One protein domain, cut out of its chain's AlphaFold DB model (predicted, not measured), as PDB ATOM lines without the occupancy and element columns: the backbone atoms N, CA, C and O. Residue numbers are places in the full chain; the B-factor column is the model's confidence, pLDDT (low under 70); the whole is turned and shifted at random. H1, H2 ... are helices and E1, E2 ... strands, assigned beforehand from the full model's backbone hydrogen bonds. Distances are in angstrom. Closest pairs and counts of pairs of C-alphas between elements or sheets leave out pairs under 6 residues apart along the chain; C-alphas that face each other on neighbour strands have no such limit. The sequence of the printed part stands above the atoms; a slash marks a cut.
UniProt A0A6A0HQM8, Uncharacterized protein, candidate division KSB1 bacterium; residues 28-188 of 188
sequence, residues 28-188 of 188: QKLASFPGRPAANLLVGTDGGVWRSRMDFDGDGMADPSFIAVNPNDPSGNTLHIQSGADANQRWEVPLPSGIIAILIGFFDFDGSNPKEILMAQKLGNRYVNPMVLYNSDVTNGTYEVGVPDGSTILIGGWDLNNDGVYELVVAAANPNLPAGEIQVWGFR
ATOM      1  N   GLN A  28     209.453 194.704 287.642       78.44
ATOM      2  CA  GLN A  28     209.100 193.350 287.254       78.44
ATOM      3  C   GLN A  28     208.104 192.755 288.239       78.44
ATOM      4  O   GLN A  28     208.233 192.885 289.457       78.44
ATOM      5  N   LYS A  29     207.099 192.055 287.704       81.12
ATOM      6  CA  LYS A  29     206.204 191.238 288.521       81.12
ATOM      7  C   LYS A  29     206.977 190.014 289.005       81.12
ATOM      8  O   LYS A  29     207.292 189.127 288.214       81.12
ATOM      9  N   LEU A  30     207.257 189.969 290.300       79.44
ATOM     10  CA  LEU A  30     208.032 188.917 290.954       79.44
ATOM     11  C   LEU A  30     207.169 187.697 291.276       79.44
ATOM     12  O   LEU A  30     207.610 186.558 291.128       79.44
ATOM     13  N   ALA A  31     205.925 187.932 291.695       79.12
ATOM     14  CA  ALA A  31     204.978 186.877 292.027       79.12
ATOM     15  C   ALA A  31     203.535 187.315 291.776       79.12
ATOM     16  O   ALA A  31     203.208 188.507 291.786       79.12
ATOM     17  N   SER A  32     202.649 186.339 291.579       77.81
ATOM     18  CA  SER A  32     201.217 186.593 291.532       77.81
ATOM     19  C   SER A  32     200.395 185.443 292.111       77.81
ATOM     20  O   SER A  32     200.754 184.269 292.003       77.81
ATOM     21  N   PHE A  33     199.303 185.797 292.786       74.62
ATOM     22  CA  PHE A  33     198.464 184.880 293.549       74.62
ATOM     23  C   PHE A  33     197.011 184.991 293.067       74.62
ATOM     24  O   PHE A  33     196.263 185.844 293.561       74.62
ATOM     25  N   PRO A  34     196.593 184.157 292.099       72.62
ATOM     26  CA  PRO A  34     195.244 184.209 291.550       72.62
ATOM     27  C   PRO A  34     194.198 183.737 292.570       72.62
ATOM     28  O   PRO A  34     194.468 182.906 293.439       72.62
ATOM     29  N   GLY A  35     192.973 184.251 292.451       62.84
ATOM     30  CA  GLY A  35     191.822 183.813 293.255       62.84
ATOM     31  C   GLY A  35     191.765 184.390 294.673       62.84
ATOM     32  O   GLY A  35     190.936 183.956 295.471       62.84
ATOM     33  N   ARG A  36     192.617 185.365 294.997       59.50
ATOM     34  CA  ARG A  36     192.628 186.077 296.280       59.50
ATOM     35  C   ARG A  36     192.162 187.524 296.086       59.50
ATOM     36  O   ARG A  36     192.992 188.405 295.866       59.50
ATOM     37  N   PRO A  37     190.848 187.813 296.173       57.53
ATOM     38  CA  PRO A  37     190.381 189.189 296.104       57.53
ATOM     39  C   PRO A  37     190.928 189.991 297.287       57.53
ATOM     40  O   PRO A  37     190.793 189.587 298.442       57.53
ATOM     41  N   ALA A  38     191.457 191.183 297.011       56.88
ATOM     42  CA  ALA A  38     191.895 192.127 298.042       56.88
ATOM     43  C   ALA A  38     190.753 192.662 298.923       56.88
ATOM     44  O   ALA A  38     190.996 193.416 299.858       56.88
ATOM     45  N   ALA A  39     189.505 192.253 298.664       52.62
ATOM     46  CA  ALA A  39     188.328 192.668 299.420       52.62
ATOM     47  C   ALA A  39     188.417 192.362 300.929       52.62
ATOM     48  O   ALA A  39     187.776 193.071 301.699       52.62
ATOM     49  N   ASN A  40     189.226 191.373 301.335       44.34
ATOM     50  CA  ASN A  40     189.416 190.977 302.738       44.34
ATOM     51  C   ASN A  40     190.858 191.108 303.242       44.34
ATOM     52  O   ASN A  40     191.123 190.778 304.398       44.34
ATOM     53  N   LEU A  41     191.792 191.571 302.408       48.53
ATOM     54  CA  LEU A  41     193.129 191.869 302.891       48.53
ATOM     55  C   LEU A  41     193.074 193.273 303.483       48.53
ATOM     56  O   LEU A  41     193.157 194.273 302.773       48.53
ATOM     57  N   LEU A  42     192.868 193.337 304.801       44.00
ATOM     58  CA  LEU A  42     193.314 194.491 305.567       44.00
ATOM     59  C   LEU A  42     194.747 194.754 305.112       44.00
ATOM     60  O   LEU A  42     195.576 193.845 305.189       44.00
ATOM     61  N   VAL A  43     195.002 195.962 304.595       49.66
ATOM     62  CA  VAL A  43     196.351 196.537 304.548       49.66
ATOM     63  C   VAL A  43     196.981 196.117 305.859       49.66
ATOM     64  O   VAL A  43     196.435 196.477 306.903       49.66
ATOM     65  N   GLY A  44     197.988 195.243 305.800       43.03
ATOM     66  CA  GLY A  44     198.618 194.670 306.975       43.03
ATOM     67  C   GLY A  44     199.197 195.811 307.784       43.03
ATOM     68  O   GLY A  44     200.333 196.220 307.592       43.03
ATOM     69  N   THR A  45     198.385 196.375 308.667       42.69
ATOM     70  CA  THR A  45     198.787 197.268 309.735       42.69
ATOM     71  C   THR A  45     199.329 196.383 310.845       42.69
ATOM     72  O   THR A  45     198.828 196.417 311.968       42.69
ATOM     73  N   ASP A  46     200.304 195.535 310.530       39.09
ATOM     74  CA  ASP A  46     201.024 194.819 311.564       39.09
ATOM     75  C   ASP A  46     201.956 195.825 312.242       39.09
ATOM     76  O   ASP A  46     203.002 196.215 311.736       39.09
ATOM     77  N   GLY A  47     201.489 196.321 313.388       33.41
ATOM     78  CA  GLY A  47     202.304 196.268 314.600       33.41
ATOM     79  C   GLY A  47     203.469 197.245 314.749       33.41
ATOM     80  O   GLY A  47     204.340 196.979 315.567       33.41
ATOM     81  N   GLY A  48     203.472 198.381 314.047       34.03
ATOM     82  CA  GLY A  48     204.550 199.380 314.130       34.03
ATOM     83  C   GLY A  48     205.643 199.065 313.107       34.03
ATOM     84  O   GLY A  48     206.046 197.932 312.939       34.03
ATOM     85  N   VAL A  49     206.160 200.001 312.324       42.22
ATOM     86  CA  VAL A  49     206.618 201.329 312.706       42.22
ATOM     87  C   VAL A  49     206.495 202.224 311.463       42.22
ATOM     88  O   VAL A  49     207.336 202.181 310.575       42.22
ATOM     89  N   TRP A  50     205.467 203.077 311.384       49.19
ATOM     90  CA  TRP A  50     205.432 204.140 310.360       49.19
ATOM     91  C   TRP A  50     206.581 205.147 310.539       49.19
ATOM     92  O   TRP A  50     206.926 205.842 309.596       49.19
ATOM     93  N   ARG A  51     207.215 205.196 311.723       44.28
ATOM     94  CA  ARG A  51     208.377 206.064 311.978       44.28
ATOM     95  C   ARG A  51     209.605 205.692 311.136       44.28
ATOM     96  O   ARG A  51     210.339 206.594 310.784       44.28
ATOM     97  N   SER A  52     209.788 204.418 310.772       52.09
ATOM     98  CA  SER A  52     210.894 203.966 309.908       52.09
ATOM     99  C   SER A  52     210.631 204.232 308.422       52.09
ATOM    100  O   SER A  52     211.541 204.150 307.613       52.09
ATOM    101  N   ARG A  53     209.371 204.513 308.058       66.31
ATOM    102  CA  ARG A  53     208.918 204.745 306.672       66.31
ATOM    103  C   ARG A  53     208.868 206.224 306.303       66.31
ATOM    104  O   ARG A  53     208.401 206.576 305.229       66.31
ATOM    105  N   MET A  54     209.272 207.082 307.227       85.06
ATOM    106  CA  MET A  54     209.373 208.521 307.025       85.06
ATOM    107  C   MET A  54     210.838 208.939 307.069       85.06
ATOM    108  O   MET A  54     211.109 210.030 307.499       85.06
ATOM    109  N   ASP A  55     211.765 208.066 306.699       88.56
ATOM    110  CA  ASP A  55     213.207 208.325 306.664       88.56
ATOM    111  C   ASP A  55     213.612 208.281 305.188       88.56
ATOM    112  O   ASP A  55     213.723 207.193 304.624       88.56
ATOM    113  N   PHE A  56     213.643 209.437 304.533       89.00
ATOM    114  CA  PHE A  56     213.825 209.577 303.091       89.00
ATOM    115  C   PHE A  56     215.282 209.390 302.686       89.00
ATOM    116  O   PHE A  56     215.539 208.794 301.647       89.00
ATOM    117  N   ASP A  57     216.233 209.874 303.482       89.69
ATOM    118  CA  ASP A  57     217.662 209.773 303.168       89.69
ATOM    119  C   ASP A  57     218.360 208.548 303.774       89.69
ATOM    120  O   ASP A  57     219.517 208.277 303.441       89.69
ATOM    121  N   GLY A  58     217.653 207.770 304.596       88.81
ATOM    122  CA  GLY A  58     218.144 206.514 305.147       88.81
ATOM    123  C   GLY A  58     219.070 206.687 306.346       88.81
ATOM    124  O   GLY A  58     219.809 205.755 306.674       88.81
ATOM    125  N   ASP A  59     219.066 207.853 306.995       89.44
ATOM    126  CA  ASP A  59     219.929 208.150 308.139       89.44
ATOM    127  C   ASP A  59     219.407 207.575 309.476       89.44
ATOM    128  O   ASP A  59     220.103 207.602 310.501       89.44
ATOM    129  N   GLY A  60     218.203 206.992 309.462       88.50
ATOM    130  CA  GLY A  60     217.546 206.383 310.615       88.50
ATOM    131  C   GLY A  60     216.736 207.357 311.479       88.50
ATOM    132  O   GLY A  60     216.156 206.932 312.487       88.50
ATOM    133  N   MET A  61     216.661 208.634 311.104       89.75
ATOM    134  CA  MET A  61     215.765 209.639 311.666       89.75
ATOM    135  C   MET A  61     214.542 209.837 310.767       89.75
ATOM    136  O   MET A  61     214.549 209.576 309.575       89.75
ATOM    137  N   ALA A  62     213.432 210.266 311.366       90.31
ATOM    138  CA  ALA A  62     212.226 210.551 310.599       90.31
ATOM    139  C   ALA A  62     212.260 211.984 310.044       90.31
ATOM    140  O   ALA A  62     212.309 212.945 310.813       90.31
ATOM    141  N   ASP A  63     212.108 212.095 308.735       90.75
ATOM    142  CA  ASP A  63     211.995 213.285 307.911       90.75
ATOM    143  C   ASP A  63     210.542 213.773 307.827       90.75
ATOM    144  O   ASP A  63     209.686 213.164 307.166       90.75
ATOM    145  N   PRO A  64     210.197 214.879 308.510       90.56
ATOM    146  CA  PRO A  64     208.892 215.493 308.347       90.56
ATOM    147  C   PRO A  64     208.679 215.963 306.906       90.56
ATOM    148  O   PRO A  64     209.534 216.594 306.284       90.56
ATOM    149  N   SER A  65     207.474 215.718 306.398       89.50
ATOM    150  CA  SER A  65     207.107 216.069 305.028       89.50
ATOM    151  C   SER A  65     205.675 216.578 304.930       89.50
ATOM    152  O   SER A  65     204.812 216.175 305.717       89.50
ATOM    153  N   PHE A  66     205.398 217.410 303.932       88.50
ATOM    154  CA  PHE A  66     204.045 217.847 303.600       88.50
ATOM    155  C   PHE A  66     203.900 218.108 302.102       88.50
ATOM    156  O   PHE A  66     204.859 218.448 301.413       88.50
ATOM    157  N   ILE A  67     202.673 217.981 301.602       86.56
ATOM    158  CA  ILE A  67     202.345 218.320 300.218       86.56
ATOM    159  C   ILE A  67     201.873 219.772 300.183       86.56
ATOM    160  O   ILE A  67     200.855 220.115 300.792       86.56
ATOM    161  N   ALA A  68     202.602 220.620 299.464       86.94
ATOM    162  CA  ALA A  68     202.148 221.948 299.094       86.94
ATOM    163  C   ALA A  68     201.254 221.827 297.856       86.94
ATOM    164  O   ALA A  68     201.706 221.487 296.763       86.94
ATOM    165  N   VAL A  69     199.959 222.073 298.048       82.50
ATOM    166  CA  VAL A  69     198.977 222.054 296.962       82.50
ATOM    167  C   VAL A  69     198.848 223.456 296.387       82.50
ATOM    168  O   VAL A  69     198.551 224.399 297.123       82.50
ATOM    169  N   ASN A  70     199.005 223.587 295.075       80.56
ATOM    170  CA  ASN A  70     198.677 224.808 294.361       80.56
ATOM    171  C   ASN A  70     197.234 224.711 293.827       80.56
ATOM    172  O   ASN A  70     196.969 223.987 292.865       80.56
ATOM    173  N   PRO A  71     196.272 225.439 294.426       74.31
ATOM    174  CA  PRO A  71     194.861 225.322 294.061       74.31
ATOM    175  C   PRO A  71     194.541 225.890 292.672       74.31
ATOM    176  O   PRO A  71     193.495 225.565 292.116       74.31
ATOM    177  N   ASN A  72     195.413 226.738 292.123       79.12
ATOM    178  CA  ASN A  72     195.206 227.396 290.832       79.12
ATOM    179  C   ASN A  72     195.957 226.700 289.690       79.12
ATOM    180  O   ASN A  72     195.664 226.959 288.526       79.12
ATOM    181  N   ASP A  73     196.913 225.833 290.022       78.50
ATOM    182  CA  ASP A  73     197.698 225.071 289.062       78.50
ATOM    183  C   ASP A  73     198.129 223.730 289.680       78.50
ATOM    184  O   ASP A  73     199.174 223.651 290.327       78.50
ATOM    185  N   PRO A  74     197.355 222.650 289.468       70.94
ATOM    186  CA  PRO A  74     197.686 221.319 289.972       70.94
ATOM    187  C   PRO A  74     199.004 220.739 289.438       70.94
ATOM    188  O   PRO A  74     199.452 219.720 289.956       70.94
ATOM    189  N   SER A  75     199.607 221.328 288.393       70.88
ATOM    190  CA  SER A  75     200.960 220.962 287.947       70.88
ATOM    191  C   SER A  75     202.063 221.538 288.841       70.88
ATOM    192  O   SER A  75     203.193 221.069 288.790       70.88
ATOM    193  N   GLY A  76     201.724 222.505 289.698       76.44
ATOM    194  CA  GLY A  76     202.622 223.111 290.677       76.44
ATOM    195  C   GLY A  76     202.552 222.487 292.070       76.44
ATOM    196  O   GLY A  76     203.003 223.119 293.022       76.44
ATOM    197  N   ASN A  77     201.949 221.304 292.226       82.38
ATOM    198  CA  ASN A  77     201.964 220.596 293.504       82.38
ATOM    199  C   ASN A  77     203.372 220.060 293.789       82.38
ATOM    200  O   ASN A  77     203.991 219.448 292.919       82.38
ATOM    201  N   THR A  78     203.856 220.232 295.015       85.00
ATOM    202  CA  THR A  78     205.195 219.787 295.427       85.00
ATOM    203  C   THR A  78     205.133 219.049 296.756       85.00
ATOM    204  O   THR A  78     204.392 219.418 297.668       85.00
ATOM    205  N   LEU A  79     205.915 217.982 296.884       87.12
ATOM    206  CA  LEU A  79     206.198 217.344 298.161       87.12
ATOM    207  C   LEU A  79     207.456 217.984 298.747       87.12
ATOM    208  O   LEU A  79     208.526 217.926 298.148       87.12
ATOM    209  N   HIS A  80     207.313 218.585 299.921       88.81
ATOM    210  CA  HIS A  80     208.428 219.115 300.692       88.81
ATOM    211  C   HIS A  80     208.832 218.093 301.746       88.81
ATOM    212  O   HIS A  80     207.976 217.595 302.481       88.81
ATOM    213  N   ILE A  81     210.128 217.812 301.828       91.25
ATOM    214  CA  ILE A  81     210.733 216.886 302.785       91.25
ATOM    215  C   ILE A  81     211.864 217.634 303.489       91.25
ATOM    216  O   ILE A  81     212.699 218.258 302.834       91.25
ATOM    217  N   GLN A  82     211.880 217.602 304.816       92.69
ATOM    218  CA  GLN A  82     212.922 218.200 305.645       92.69
ATOM    219  C   GLN A  82     213.643 217.074 306.380       92.69
ATOM    220  O   GLN A  82     212.965 216.289 307.038       92.69
ATOM    221  N   SER A  83     214.978 217.024 306.304       92.50
ATOM    222  CA  SER A  83     215.738 216.017 307.055       92.50
ATOM    223  C   SER A  83     215.486 216.182 308.555       92.50
ATOM    224  O   SER A  83     215.498 217.302 309.087       92.50
ATOM    225  N   GLY A  84     215.224 215.064 309.226       92.06
ATOM    226  CA  GLY A  84     215.051 214.981 310.669       92.06
ATOM    227  C   GLY A  84     216.365 215.124 311.440       92.06
ATOM    228  O   GLY A  84     216.337 215.568 312.593       92.06
ATOM    229  N   ALA A  85     217.503 214.786 310.823       93.19
ATOM    230  CA  ALA A  85     218.826 214.912 311.433       93.19
ATOM    231  C   ALA A  85     219.549 216.222 311.084       93.19
ATOM    232  O   ALA A  85     220.284 216.737 311.932       93.19
ATOM    233  N   ASP A  86     219.335 216.788 309.888       93.56
ATOM    234  CA  ASP A  86     219.939 218.059 309.460       93.56
ATOM    235  C   ASP A  86     218.890 219.107 309.056       93.56
ATOM    236  O   ASP A  86     218.256 219.053 308.004       93.56
ATOM    237  N   ALA A  87     218.781 220.162 309.866       92.06
ATOM    238  CA  ALA A  87     217.884 221.289 309.616       92.06
ATOM    239  C   ALA A  87     218.192 222.080 308.325       92.06
ATOM    240  O   ALA A  87     217.357 222.870 307.887       92.06
ATOM    241  N   ASN A  88     219.373 221.915 307.721       93.38
ATOM    242  CA  ASN A  88     219.750 222.594 306.475       93.38
ATOM    243  C   ASN A  88     219.484 221.749 305.225       93.38
ATOM    244  O   ASN A  88     219.552 222.275 304.111       93.38
ATOM    245  N   GLN A  89     219.174 220.465 305.398       90.94
ATOM    246  CA  GLN A  89     218.945 219.530 304.310       90.94
ATOM    247  C   GLN A  89     217.447 219.378 304.053       90.94
ATOM    248  O   GLN A  89     216.665 219.037 304.938       90.94
ATOM    249  N   ARG A  90     217.037 219.674 302.822       91.12
ATOM    250  CA  ARG A  90     215.638 219.635 302.393       91.12
ATOM    251  C   ARG A  90     215.536 219.250 300.931       91.12
ATOM    252  O   ARG A  90     216.427 219.569 300.143       91.12
ATOM    253  N   TRP A  91     214.406 218.659 300.579       89.12
ATOM    254  CA  TRP A  91     214.082 218.261 299.221       89.12
ATOM    255  C   TRP A  91     212.707 218.778 298.829       89.12
ATOM    256  O   TRP A  91     211.772 218.803 299.634       89.12
ATOM    257  N   GLU A  92     212.597 219.185 297.570       87.62
ATOM    258  CA  GLU A  92     211.343 219.591 296.951       87.62
ATOM    259  C   GLU A  92     211.127 218.718 295.727       87.62
ATOM    260  O   GLU A  92     211.897 218.759 294.771       87.62
ATOM    261  N   VAL A  93     210.086 217.898 295.783       82.69
ATOM    262  CA  VAL A  93     209.778 216.921 294.747       82.69
ATOM    263  C   VAL A  93     208.524 217.374 294.007       82.69
ATOM    264  O   VAL A  93     207.436 217.364 294.597       82.69
ATOM    265  N   PRO A  94     208.632 217.792 292.733       81.62
ATOM    266  CA  PRO A  94     207.471 218.096 291.910       81.62
ATOM    267  C   PRO A  94     206.565 216.873 291.789       81.62
ATOM    268  O   PRO A  94     207.021 215.778 291.466       81.62
ATOM    269  N   LEU A  95     205.273 217.054 292.046       79.69
ATOM    270  CA  LEU A  95     204.294 215.991 291.880       79.69
ATOM    271  C   LEU A  95     203.705 216.042 290.468       79.69
ATOM    272  O   LEU A  95     203.458 217.132 289.943       79.69
ATOM    273  N   PRO A  96     203.425 214.887 289.841       74.19
ATOM    274  CA  PRO A  96     202.819 214.893 288.520       74.19
ATOM    275  C   PRO A  96     201.450 215.591 288.524       74.19
ATOM    276  O   PRO A  96     200.649 215.463 289.457       74.19
ATOM    277  N   SER A  97     201.182 216.341 287.452       70.75
ATOM    278  CA  SER A  97     199.979 217.167 287.342       70.75
ATOM    279  C   SER A  97     198.693 216.346 287.454       70.75
ATOM    280  O   SER A  97     198.578 215.252 286.901       70.75
ATOM    281  N   GLY A  98     197.697 216.899 288.149       63.62
ATOM    282  CA  GLY A  98     196.362 216.304 288.251       63.62
ATOM    283  C   GLY A  98     196.248 215.152 289.253       63.62
ATOM    284  O   GLY A  98     195.174 214.562 289.380       63.62
ATOM    285  N   ILE A  99     197.312 214.844 289.998       65.06
ATOM    286  CA  ILE A  99     197.259 213.845 291.064       65.06
ATOM    287  C   ILE A  99     196.627 214.441 292.323       65.06
ATOM    288  O   ILE A  99     197.143 215.381 292.927       65.06
ATOM    289  N   ILE A 100     195.532 213.820 292.763       68.56
ATOM    290  CA  ILE A 100     194.969 213.974 294.109       68.56
ATOM    291  C   ILE A 100     195.316 212.703 294.890       68.56
ATOM    292  O   ILE A 100     194.534 211.752 294.930       68.56
ATOM    293  N   ALA A 101     196.517 212.656 295.460       73.75
ATOM    294  CA  ALA A 101     197.014 211.516 296.225       73.75
ATOM    295  C   ALA A 101     197.456 211.941 297.624       73.75
ATOM    296  O   ALA A 101     197.658 213.120 297.912       73.75
ATOM    297  N   ILE A 102     197.598 210.951 298.494       80.31
ATOM    298  CA  ILE A 102     198.257 211.098 299.781       80.31
ATOM    299  C   ILE A 102     199.636 210.443 299.728       80.31
ATOM    300  O   ILE A 102     199.835 209.454 299.015       80.31
ATOM    301  N   LEU A 103     200.568 210.975 300.514       85.19
ATOM    302  CA  LEU A 103     201.824 210.295 300.802       85.19
ATOM    303  C   LEU A 103     201.543 209.058 301.661       85.19
ATOM    304  O   LEU A 103     200.845 209.150 302.674       85.19
ATOM    305  N   ILE A 104     202.090 207.915 301.252       84.88
ATOM    306  CA  ILE A 104     202.088 206.683 302.044       84.88
ATOM    307  C   ILE A 104     203.387 206.576 302.845       84.88
ATOM    308  O   ILE A 104     203.339 206.225 304.022       84.88
ATOM    309  N   GLY A 105     204.524 206.892 302.225       86.12
ATOM    310  CA  GLY A 105     205.833 206.921 302.875       86.12
ATOM    311  C   GLY A 105     206.978 206.799 301.875       86.12
ATOM    312  O   GLY A 105     206.748 206.795 300.662       86.12
ATOM    313  N   PHE A 106     208.184 206.672 302.414       87.06
ATOM    314  CA  PHE A 106     209.419 206.442 301.676       87.06
ATOM    315  C   PHE A 106     209.833 204.974 301.783       87.06
ATOM    316  O   PHE A 106     209.753 204.380 302.863       87.06
ATOM    317  N   PHE A 107     210.220 204.383 300.658       86.19
ATOM    318  CA  PHE A 107     210.497 202.956 300.523       86.19
ATOM    319  C   PHE A 107     211.748 202.761 299.687       86.19
ATOM    320  O   PHE A 107     211.876 203.372 298.638       86.19
ATOM    321  N   ASP A 108     212.640 201.911 300.169       85.88
ATOM    322  CA  ASP A 108     213.875 201.573 299.477       85.88
ATOM    323  C   ASP A 108     213.588 200.430 298.491       85.88
ATOM    324  O   ASP A 108     213.703 199.261 298.850       85.88
ATOM    325  N   PHE A 109     213.054 200.746 297.307       83.50
ATOM    326  CA  PHE A 109     212.706 199.753 296.283       83.50
ATOM    327  C   PHE A 109     213.893 199.412 295.377       83.50
ATOM    328  O   PHE A 109     213.856 198.365 294.730       83.50
ATOM    329  N   ASP A 110     214.908 200.271 295.301       82.06
ATOM    330  CA  ASP A 110     216.081 200.069 294.447       82.06
ATOM    331  C   ASP A 110     217.383 199.734 295.199       82.06
ATOM    332  O   ASP A 110     218.383 199.366 294.568       82.06
ATOM    333  N   GLY A 111     217.360 199.773 296.534       83.44
ATOM    334  CA  GLY A 111     218.512 199.557 297.409       83.44
ATOM    335  C   GLY A 111     219.350 200.818 297.637       83.44
ATOM    336  O   GLY A 111     220.510 200.710 298.056       83.44
ATOM    337  N   SER A 112     218.832 201.999 297.291       82.81
ATOM    338  CA  SER A 112     219.559 203.259 297.301       82.81
ATOM    339  C   SER A 112     218.849 204.363 298.088       82.81
ATOM    340  O   SER A 112     217.657 204.327 298.384       82.81
ATOM    341  N   ASN A 113     219.640 205.370 298.467       84.44
ATOM    342  CA  ASN A 113     219.136 206.599 299.062       84.44
ATOM    343  C   ASN A 113     219.386 207.780 298.109       84.44
ATOM    344  O   ASN A 113     220.435 207.825 297.453       84.44
ATOM    345  N   PRO A 114     218.512 208.797 298.120       85.88
ATOM    346  CA  PRO A 114     217.269 208.864 298.893       85.88
ATOM    347  C   PRO A 114     216.212 207.878 298.379       85.88
ATOM    348  O   PRO A 114     216.087 207.688 297.176       85.88
ATOM    349  N   LYS A 115     215.450 207.301 299.309       87.06
ATOM    350  CA  LYS A 115     214.430 206.278 299.059       87.06
ATOM    351  C   LYS A 115     213.322 206.790 298.142       87.06
ATOM    352  O   LYS A 115     212.999 207.979 298.119       87.06
ATOM    353  N   GLU A 116     212.627 205.885 297.471       86.69
ATOM    354  CA  GLU A 116     211.503 206.222 296.600       86.69
ATOM    355  C   GLU A 116     210.269 206.675 297.380       86.69
ATOM    356  O   GLU A 116     210.016 206.283 298.521       86.69
ATOM    357  N   ILE A 117     209.414 207.450 296.714       86.19
ATOM    358  CA  ILE A 117     208.181 207.973 297.305       86.19
ATOM    359  C   ILE A 117     206.999 207.135 296.835       86.19
ATOM    360  O   ILE A 117     206.673 207.123 295.648       86.19
ATOM    361  N   LEU A 118     206.292 206.506 297.776       85.38
ATOM    362  CA  LEU A 118     205.027 205.834 297.502       85.38
ATOM    363  C   LEU A 118     203.852 206.755 297.836       85.38
ATOM    364  O   LEU A 118     203.668 207.197 298.975       85.38
ATOM    365  N   MET A 119     203.000 206.979 296.845       82.50
ATOM    366  CA  MET A 119     201.745 207.709 296.979       82.50
ATOM    367  C   MET A 119     200.571 206.840 296.539       82.50
ATOM    368  O   MET A 119     200.728 205.886 295.781       82.50
ATOM    369  N   ALA A 120     199.369 207.176 297.000       80.31
ATOM    370  CA  ALA A 120     198.144 206.554 296.509       80.31
ATOM    371  C   ALA A 120     196.944 207.491 296.652       80.31
ATOM    372  O   ALA A 120     196.914 208.381 297.504       80.31
ATOM    373  N   GLN A 121     195.911 207.263 295.850       80.19
ATOM    374  CA  GLN A 121     194.634 207.951 295.992       80.19
ATOM    375  C   GLN A 121     193.804 207.287 297.090       80.19
ATOM    376  O   GLN A 121     193.778 206.063 297.219       80.19
ATOM    377  N   LYS A 122     193.089 208.082 297.888       76.81
ATOM    378  CA  LYS A 122     192.198 207.552 298.924       76.81
ATOM    379  C   LYS A 122     190.765 207.473 298.400       76.81
ATOM    380  O   LYS A 122     190.163 208.498 298.097       76.81
ATOM    381  N   LEU A 123     190.199 206.266 298.354       76.19
ATOM    382  CA  LEU A 123     188.805 206.014 297.984       76.19
ATOM    383  C   LEU A 123     188.094 205.274 299.125       76.19
ATOM    384  O   LEU A 123     188.252 204.064 299.309       76.19
ATOM    385  N   GLY A 124     187.324 206.014 299.925       76.94
ATOM    386  CA  GLY A 124     186.740 205.495 301.163       76.94
ATOM    387  C   GLY A 124     187.829 205.007 302.125       76.94
ATOM    388  O   GLY A 124     188.701 205.777 302.528       76.94
ATOM    389  N   ASN A 125     187.796 203.715 302.456       74.38
ATOM    390  CA  ASN A 125     188.774 203.067 303.341       74.38
ATOM    391  C   ASN A 125     189.922 202.376 302.585       74.38
ATOM    392  O   ASN A 125     190.647 201.585 303.180       74.38
ATOM    393  N   ARG A 126     190.066 202.615 301.276       74.06
ATOM    394  CA  ARG A 126     191.084 201.969 300.439       74.06
ATOM    395  C   ARG A 126     192.063 202.985 299.876       74.06
ATOM    396  O   ARG A 126     191.688 204.121 299.582       74.06
ATOM    397  N   TYR A 127     193.291 202.523 299.680       79.62
ATOM    398  CA  TYR A 127     194.294 203.197 298.874       79.62
ATOM    399  C   TYR A 127     194.306 202.558 297.494       79.62
ATOM    400  O   TYR A 127     194.427 201.341 297.375       79.62
ATOM    401  N   VAL A 128     194.106 203.367 296.464       77.19
ATOM    402  CA  VAL A 128     193.988 202.927 295.076       77.19
ATOM    403  C   VAL A 128     194.952 203.707 294.201       77.19
ATOM    404  O   VAL A 128     195.372 204.802 294.574       77.19
ATOM    405  N   ASN A 129     195.282 203.152 293.040       78.50
ATOM    406  CA  ASN A 129     196.190 203.749 292.066       78.50
ATOM    407  C   ASN A 129     197.535 204.121 292.716       78.50
ATOM    408  O   ASN A 129     197.840 205.311 292.823       78.50
ATOM    409  N   PRO A 130     198.288 203.131 293.243       79.94
ATOM    410  CA  PRO A 130     199.595 203.391 293.823       79.94
ATOM    411  C   PRO A 130     200.544 203.968 292.777       79.94
ATOM    412  O   PRO A 130     200.553 203.557 291.619       79.94
ATOM    413  N   MET A 131     201.353 204.921 293.210       80.81
ATOM    414  CA  MET A 131     202.318 205.620 292.381       80.81
ATOM    415  C   MET A 131     203.646 205.615 293.106       80.81
ATOM    416  O   MET A 131     203.703 206.044 294.259       80.81
ATOM    417  N   VAL A 132     204.691 205.145 292.434       82.06
ATOM    418  CA  VAL A 132     206.057 205.240 292.937       82.06
ATOM    419  C   VAL A 132     206.790 206.296 292.125       82.06
ATOM    420  O   VAL A 132     206.768 206.260 290.892       82.06
ATOM    421  N   LEU A 133     207.357 207.273 292.828       81.12
ATOM    422  CA  LEU A 133     208.168 208.334 292.244       81.12
ATOM    423  C   LEU A 133     209.639 208.036 292.525       81.12
ATOM    424  O   LEU A 133     210.030 207.906 293.688       81.12
ATOM    425  N   TYR A 134     210.413 207.964 291.445       74.44
ATOM    426  CA  TYR A 134     211.851 207.707 291.476       74.44
ATOM    427  C   TYR A 134     212.657 208.973 291.565       74.44
ATOM    428  O   TYR A 134     212.304 210.003 290.978       74.44
ATOM    429  N   ASN A 135     213.798 208.839 292.226       64.62
ATOM    430  CA  ASN A 135     214.705 209.934 292.441       64.62
ATOM    431  C   ASN A 135     216.114 209.604 291.948       64.62
ATOM    432  O   ASN A 135     217.032 209.420 292.734       64.62
ATOM    433  N   SER A 136     216.307 209.559 290.628       52.69
ATOM    434  CA  SER A 136     217.664 209.466 290.082       52.69
ATOM    435  C   SER A 136     218.462 210.770 290.254       52.69
ATOM    436  O   SER A 136     219.688 210.730 290.181       52.69
ATOM    437  N   ASP A 137     217.796 211.910 290.508       53.25
ATOM    438  CA  ASP A 137     218.434 213.185 290.863       53.25
ATOM    439  C   ASP A 137     217.440 214.199 291.476       53.25
ATOM    440  O   ASP A 137     216.679 214.865 290.763       53.25
ATOM    441  N   VAL A 138     217.498 214.400 292.800       53.41
ATOM    442  CA  VAL A 138     216.579 215.312 293.521       53.41
ATOM    443  C   VAL A 138     216.765 216.775 293.127       53.41
ATOM    444  O   VAL A 138     215.933 217.623 293.441       53.41
ATOM    445  N   THR A 139     217.869 217.075 292.448       48.50
ATOM    446  CA  THR A 139     218.255 218.415 292.012       48.50
ATOM    447  C   THR A 139     217.676 218.753 290.640       48.50
ATOM    448  O   THR A 139     217.414 219.921 290.360       48.50
ATOM    449  N   ASN A 140     217.475 217.744 289.784       51.91
ATOM    450  CA  ASN A 140     217.086 217.922 288.381       51.91
ATOM    451  C   ASN A 140     215.668 217.409 288.059       51.91
ATOM    452  O   ASN A 140     215.141 217.713 286.988       51.91
ATOM    453  N   GLY A 141     215.013 216.736 289.012       52.97
ATOM    454  CA  GLY A 141     213.600 216.362 288.956       52.97
ATOM    455  C   GLY A 141     213.371 214.849 288.977       52.97
ATOM    456  O   GLY A 141     214.268 214.054 288.729       52.97
ATOM    457  N   THR A 142     212.141 214.439 289.282       56.22
ATOM    458  CA  THR A 142     211.713 213.030 289.266       56.22
ATOM    459  C   THR A 142     211.544 212.537 287.835       56.22
ATOM    460  O   THR A 142     210.748 213.108 287.085       56.22
ATOM    461  N   TYR A 143     212.248 211.468 287.460       57.38
ATOM    462  CA  TYR A 143     212.302 211.014 286.065       57.38
ATOM    463  C   TYR A 143     211.416 209.814 285.723       57.38
ATOM    464  O   TYR A 143     211.273 209.517 284.540       57.38
ATOM    465  N   GLU A 144     210.736 209.175 286.679       55.72
ATOM    466  CA  GLU A 144     209.805 208.100 286.319       55.72
ATOM    467  C   GLU A 144     208.614 207.974 287.274       55.72
ATOM    468  O   GLU A 144     208.741 208.099 288.492       55.72
ATOM    469  N   VAL A 145     207.435 207.758 286.684       59.66
ATOM    470  CA  VAL A 145     206.138 207.612 287.355       59.66
ATOM    471  C   VAL A 145     205.493 206.325 286.834       59.66
ATOM    472  O   VAL A 145     205.011 206.291 285.703       59.66
ATOM    473  N   GLY A 146     205.441 205.274 287.651       55.38
ATOM    474  CA  GLY A 146     204.647 204.058 287.405       55.38
ATOM    475  C   GLY A 146     203.921 203.639 288.694       55.38
ATOM    476  O   GLY A 146     204.436 203.881 289.779       55.38
ATOM    477  N   VAL A 147     202.706 203.079 288.719       55.00
ATOM    478  CA  VAL A 147     201.792 202.579 287.679       55.00
ATOM    479  C   VAL A 147     200.385 203.144 287.958       55.00
ATOM    480  O   VAL A 147     199.679 202.634 288.828       55.00
ATOM    481  N   PRO A 148     199.915 204.170 287.228       50.41
ATOM    482  CA  PRO A 148     198.514 204.561 287.270       50.41
ATOM    483  C   PRO A 148     197.721 203.729 286.250       50.41
ATOM    484  O   PRO A 148     197.594 204.117 285.094       50.41
ATOM    485  N   ASP A 149     197.170 202.586 286.661       54.91
ATOM    486  CA  ASP A 149     196.229 201.823 285.817       54.91
ATOM    487  C   ASP A 149     194.749 202.127 286.130       54.91
ATOM    488  O   ASP A 149     193.846 201.600 285.481       54.91
ATOM    489  N   GLY A 150     194.482 202.982 287.126       55.44
ATOM    490  CA  GLY A 150     193.126 203.370 287.528       55.44
ATOM    491  C   GLY A 150     192.324 202.250 288.205       55.44
ATOM    492  O   GLY A 150     191.153 202.449 288.535       55.44
ATOM    493  N   SER A 151     192.918 201.066 288.382       67.75
ATOM    494  CA  SER A 151     192.211 199.835 288.720       67.75
ATOM    495  C   SER A 151     192.977 198.941 289.689       67.75
ATOM    496  O   SER A 151     192.699 197.747 289.747       67.75
ATOM    497  N   THR A 152     193.871 199.511 290.495       76.56
ATOM    498  CA  THR A 152     194.712 198.777 291.448       76.56
ATOM    499  C   THR A 152     194.540 199.299 292.878       76.56
ATOM    500  O   THR A 152     194.388 200.494 293.105       76.56
ATOM    501  N   ILE A 153     194.542 198.396 293.858       75.56
ATOM    502  CA  ILE A 153     194.520 198.652 295.302       75.56
ATOM    503  C   ILE A 153     195.937 198.452 295.841       75.56
ATOM    504  O   ILE A 153     196.557 197.418 295.586       75.56
ATOM    505  N   LEU A 154     196.426 199.413 296.621       75.19
ATOM    506  CA  LEU A 154     197.668 199.270 297.372       75.19
ATOM    507  C   LEU A 154     197.437 198.390 298.603       75.19
ATOM    508  O   LEU A 154     196.567 198.683 299.426       75.19
ATOM    509  N   ILE A 155     198.257 197.351 298.749       73.50
ATOM    510  CA  ILE A 155     198.306 196.520 299.956       73.50
ATOM    511  C   ILE A 155     199.432 197.005 300.875       73.50
ATOM    512  O   ILE A 155     199.226 197.096 302.083       73.50
ATOM    513  N   GLY A 156     200.590 197.362 300.314       74.25
ATOM    514  CA  GLY A 156     201.693 198.006 301.029       74.25
ATOM    515  C   GLY A 156     203.047 197.736 300.379       74.25
ATOM    516  O   GLY A 156     203.099 197.236 299.258       74.25
ATOM    517  N   GLY A 157     204.122 198.074 301.091       75.38
ATOM    518  CA  GLY A 157     205.498 197.781 300.695       75.38
ATOM    519  C   GLY A 157     206.276 197.150 301.849       75.38
ATOM    520  O   GLY A 157     206.180 197.636 302.983       75.38
ATOM    521  N   TRP A 158     207.003 196.068 301.569       77.31
ATOM    522  CA  TRP A 158     207.825 195.320 302.529       77.31
ATOM    523  C   TRP A 158     208.976 194.624 301.822       77.31
ATOM    524  O   TRP A 158     208.772 194.131 300.722       77.31
ATOM    525  N   ASP A 159     210.113 194.509 302.496       80.38
ATOM    526  CA  ASP A 159     211.158 193.549 302.147       80.38
ATOM    527  C   ASP A 159     210.664 192.132 302.506       80.38
ATOM    528  O   ASP A 159     210.677 191.712 303.669       80.38
ATOM    529  N   LEU A 160     210.076 191.439 301.527       78.44
ATOM    530  CA  LEU A 160     209.441 190.130 301.705       78.44
ATOM    531  C   LEU A 160     210.445 188.982 301.616       78.44
ATOM    532  O   LEU A 160     210.160 187.883 302.104       78.44
ATOM    533  N   ASN A 161     211.578 189.210 300.958       78.94
ATOM    534  CA  ASN A 161     212.611 188.208 300.714       78.94
ATOM    535  C   ASN A 161     213.846 188.391 301.631       78.94
ATOM    536  O   ASN A 161     214.709 187.511 301.660       78.94
ATOM    537  N   ASN A 162     213.864 189.454 302.440       81.25
ATOM    538  CA  ASN A 162     214.922 189.856 303.360       81.25
ATOM    539  C   ASN A 162     216.266 190.116 302.652       81.25
ATOM    540  O   ASN A 162     217.320 189.702 303.152       81.25
ATOM    541  N   ASP A 163     216.236 190.748 301.478       81.12
ATOM    542  CA  ASP A 163     217.432 191.155 300.729       81.12
ATOM    543  C   ASP A 163     217.849 192.617 300.974       81.12
ATOM    544  O   ASP A 163     218.911 193.036 300.508       81.12
ATOM    545  N   GLY A 164     217.087 193.347 301.793       81.94
ATOM    546  CA  GLY A 164     217.314 194.751 302.116       81.94
ATOM    547  C   GLY A 164     216.566 195.719 301.204       81.94
ATOM    548  O   GLY A 164     216.580 196.914 301.488       81.94
ATOM    549  N   VAL A 165     215.893 195.219 300.168       84.69
ATOM    550  CA  VAL A 165     215.101 195.994 299.217       84.69
ATOM    551  C   VAL A 165     213.623 195.680 299.416       84.69
ATOM    552  O   VAL A 165     213.213 194.563 299.710       84.69
ATOM    553  N   TYR A 166     212.780 196.696 299.302       85.31
ATOM    554  CA  TYR A 166     211.347 196.543 299.470       85.31
ATOM    555  C   TYR A 166     210.710 196.029 298.178       85.31
ATOM    556  O   TYR A 166     211.083 196.398 297.068       85.31
ATOM    557  N   GLU A 167     209.645 195.247 298.318       84.69
ATOM    558  CA  GLU A 167     208.709 194.947 297.244       84.69
ATOM    559  C   GLU A 167     207.387 195.687 297.431       84.69
ATOM    560  O   GLU A 167     206.872 195.847 298.542       84.69
ATOM    561  N   LEU A 168     206.778 196.080 296.313       83.06
ATOM    562  CA  LEU A 168     205.440 196.653 296.268       83.06
ATOM    563  C   LEU A 168     204.391 195.548 296.112       83.06
ATOM    564  O   LEU A 168     204.406 194.768 295.157       83.06
ATOM    565  N   VAL A 169     203.422 195.522 297.024       80.94
ATOM    566  CA  VAL A 169     202.305 194.578 297.004       80.94
ATOM    567  C   VAL A 169     201.030 195.306 296.603       80.94
ATOM    568  O   VAL A 169     200.577 196.246 297.269       80.94
ATOM    569  N   VAL A 170     200.415 194.839 295.520       79.31
ATOM    570  CA  VAL A 170     199.203 195.429 294.946       79.31
ATOM    571  C   VAL A 170     198.174 194.365 294.598       79.31
ATOM    572  O   VAL A 170     198.480 193.176 294.519       79.31
ATOM    573  N   ALA A 171     196.933 194.782 294.375       76.31
ATOM    574  CA  ALA A 171     195.896 193.898 293.865       76.31
ATOM    575  C   ALA A 171     194.952 194.607 292.906       76.31
ATOM    576  O   ALA A 171     194.685 195.794 293.058       76.31
ATOM    577  N   ALA A 172     194.366 193.864 291.972       68.62
ATOM    578  CA  ALA A 172     193.354 194.417 291.082       68.62
ATOM    579  C   ALA A 172     192.109 194.891 291.865       68.62
ATOM    580  O   ALA A 172     191.497 194.145 292.634       68.62
ATOM    581  N   ALA A 173     191.702 196.136 291.627       57.28
ATOM    582  CA  ALA A 173     190.452 196.738 292.077       57.28
ATOM    583  C   ALA A 173     189.241 196.244 291.267       57.28
ATOM    584  O   ALA A 173     188.121 196.289 291.779       57.28
ATOM    585  N   ASN A 174     189.444 195.784 290.023       51.88
ATOM    586  CA  ASN A 174     188.374 195.304 289.145       51.88
ATOM    587  C   ASN A 174     188.084 193.800 289.364       51.88
ATOM    588  O   ASN A 174     188.890 192.962 288.955       51.88
ATOM    589  N   PRO A 175     186.919 193.429 289.934       48.84
ATOM    590  CA  PRO A 175     186.547 192.033 290.175       48.84
ATOM    591  C   PRO A 175     186.224 191.240 288.896       48.84
ATOM    592  O   PRO A 175     186.035 190.029 288.980       48.84
ATOM    593  N   ASN A 176     186.144 191.900 287.732       46.47
ATOM    594  CA  ASN A 176     185.866 191.273 286.435       46.47
ATOM    595  C   ASN A 176     187.134 190.905 285.646       46.47
ATOM    596  O   ASN A 176     187.030 190.323 284.566       46.47
ATOM    597  N   LEU A 177     188.328 191.238 286.152       49.88
ATOM    598  CA  LEU A 177     189.558 190.599 285.683       49.88
ATOM    599  C   LEU A 177     189.581 189.145 286.199       49.88
ATOM    600  O   LEU A 177     189.016 188.894 287.265       49.88
ATOM    601  N   PRO A 178     190.187 188.174 285.480       45.91
ATOM    602  CA  PRO A 178     189.923 186.739 285.673       45.91
ATOM    603  C   PRO A 178     190.199 186.155 287.067       45.91
ATOM    604  O   PRO A 178     189.821 185.019 287.329       45.91
ATOM    605  N   ALA A 179     190.801 186.908 287.980       50.06
ATOM    606  CA  ALA A 179     190.582 186.753 289.406       50.06
ATOM    607  C   ALA A 179     191.050 188.029 290.109       50.06
ATOM    608  O   ALA A 179     191.993 188.669 289.652       50.06
ATOM    609  N   GLY A 180     190.467 188.350 291.266       60.75
ATOM    610  CA  GLY A 180     191.165 189.178 292.246       60.75
ATOM    611  C   GLY A 180     192.531 188.547 292.521       60.75
ATOM    612  O   GLY A 180     192.608 187.471 293.109       60.75
ATOM    613  N   GLU A 181     193.577 189.158 291.982       71.06
ATOM    614  CA  GLU A 181     194.950 188.671 292.018       71.06
ATOM    615  C   GLU A 181     195.763 189.641 292.865       71.06
ATOM    616  O   GLU A 181     195.707 190.854 292.651       71.06
ATOM    617  N   ILE A 182     196.504 189.096 293.829       76.81
ATOM    618  CA  ILE A 182     197.549 189.837 294.535       76.81
ATOM    619  C   ILE A 182     198.832 189.679 293.730       76.81
ATOM    620  O   ILE A 182     199.187 188.564 293.344       76.81
ATOM    621  N   GLN A 183     199.527 190.782 293.493       79.19
ATOM    622  CA  GLN A 183     200.780 190.829 292.760       79.19
ATOM    623  C   GLN A 183     201.866 191.448 293.634       79.19
ATOM    624  O   GLN A 183     201.610 192.381 294.395       79.19
ATOM    625  N   VAL A 184     203.074 190.912 293.497       78.75
ATOM    626  CA  VAL A 184     204.289 191.433 294.122       78.75
ATOM    627  C   VAL A 184     205.195 191.928 293.010       78.75
ATOM    628  O   VAL A 184     205.456 191.196 292.051       78.75
ATOM    629  N   TRP A 185     205.644 193.165 293.140       81.50
ATOM    630  CA  TRP A 185     206.477 193.861 292.175       81.50
ATOM    631  C   TRP A 185     207.757 194.340 292.854       81.50
ATOM    632  O   TRP A 185     207.722 194.719 294.022       81.50
ATOM    633  N   GLY A 186     208.861 194.355 292.118       78.31
ATOM    634  CA  GLY A 186     210.136 194.911 292.570       78.31
ATOM    635  C   GLY A 186     211.063 195.187 291.391       78.31
ATOM    636  O   GLY A 186     210.702 194.904 290.240       78.31
ATOM    637  N   PHE A 187     212.240 195.736 291.679       74.75
ATOM    638  CA  PHE A 187     213.263 196.022 290.678       74.75
ATOM    639  C   PHE A 187     214.174 194.833 290.395       74.75
ATOM    640  O   PHE A 187     214.487 194.038 291.281       74.75
ATOM    641  N   ARG A 188     214.584 194.713 289.130       66.50
ATOM    642  CA  ARG A 188     215.630 193.805 288.648       66.50
ATOM    643  C   ARG A 188     216.394 194.420 287.486       66.50
ATOM    644  O   ARG A 188     215.799 195.261 286.765       66.50
TER     645      ARG A 188
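What this domain is: This is residues 28 to 188 of the 188 residues of an uncharacterized protein of candidate division KSB1 bacterium (UniProt A0A6A0HQM8). Three small antiparallel sheets follow one another along the length of the model: the four-stranded sheet E1 E10 E9 E8 at one end, the sheet E5 E6 E7 in the middle, and the sheet E2 E3 E4 at the other end. The first two make a sandwich, coming together mainly through E7 and E8, while the sheet E2 E3 E4 sits off by itself, with only E2 near E5; the short helix H1 grazes the sheet E5 E6 E7. The printed part has 161 residues, with one named helix and ten named strands in the order E1 H1 E2 E3 E4 E5 E6 E7 E8 E9 E10. The class is mostly strand, though only 65 residues are in named elements, under half of those printed. The whole is compact, with a radius of gyration of the C-alphas of 15.9 A and spans of 50 by 41 by 29 A.

Where its parts are: In the largest sheet, E1 is residues 28 to 33, beginning with C-alpha 28 at (209.100, 193.350, 287.254). E10 is residues 182 to 187, 17.3 A long and ending with C-alpha 187 at (213.263, 196.022, 290.678), E9 is residues 167 to 172, 16.6 A long, and E8 is residues 152 to 158, 17.5 A long. In the next sheet, E5 is residues 102 to 107, E6 is residues 116 to 123, 22.7 A long, and E7 is residues 126 to 133, 20.0 A long; E7 bends by 60 degrees at residue 129. In the third, E2 is residues 65 to 68, E3 is residues 78 to 82, and E4 is residues 90 to 94, starting with C-alpha 90 at (215.638, 219.635, 302.393). H1 is residues 50 to 53.

How they stand to each other: The sheet E1 E10 E9 E8 is strongly twisted, and from edge to edge its strands' lines turn by 75 degrees. N 30 and O 184 of E1 and E10 are within hydrogen-bond range at 2.8 A, as are N 168 and O 185 of E9 and E10 at 2.8 A, and N 153 and O 171 of E8 and E9 at 2.7 A. E8, E9 and E10 form a meander, each strand the antiparallel neighbour of the one before; E5 E6 E7 and E2 E3 E4 are meanders too. The sandwich, two sheets face to face, has the best planes of the facing parts 11 degrees apart and those parts 9.6 A centre to centre. The closest C-alphas of E7 and E8 are those of Val 128 and Ile 153, 4.3 A apart. E5 and E6 form a hairpin with N 102 and O 120 at 2.8 A, and E6 and E7 another with N 119 and O 131 at 2.8 A. H1 only grazes this sheet with its residues 50 to 53; its closest C-alphas to E5 are those of Arg 53 and Phe 106, 5.3 A apart. H1 is too short for any O i to N i+4 pair, and its one O i to N i+3 pair is within range. E2 and E5 are near each other, with 6 pairs of C-alphas within 10 A, while E4 and E5 are apart. In the hairpins E2 and E3, and E3 and E4, N 68 and O 78 are 2.8 A apart, and N 79 and O 93 2.8 A.

The domain as a whole: The C-alphas farthest apart are those of Asn 88 and Pro 178, at 51.1 A. The first and last printed C-alphas, of Gln 28 and Arg 188, are 6.7 A apart, and the printed part has no cut. The long links are E1 to H1, H1 to E2, and E7 to E8; in the last, residues 145 to 146 pair antiparallel with residues 132 to 133 of E7. Mean pLDDT of the printed part is 73.5, with values under 70 at residues 35 to 53, 98 to 100, 135 to 151, 172 to 180 and 188.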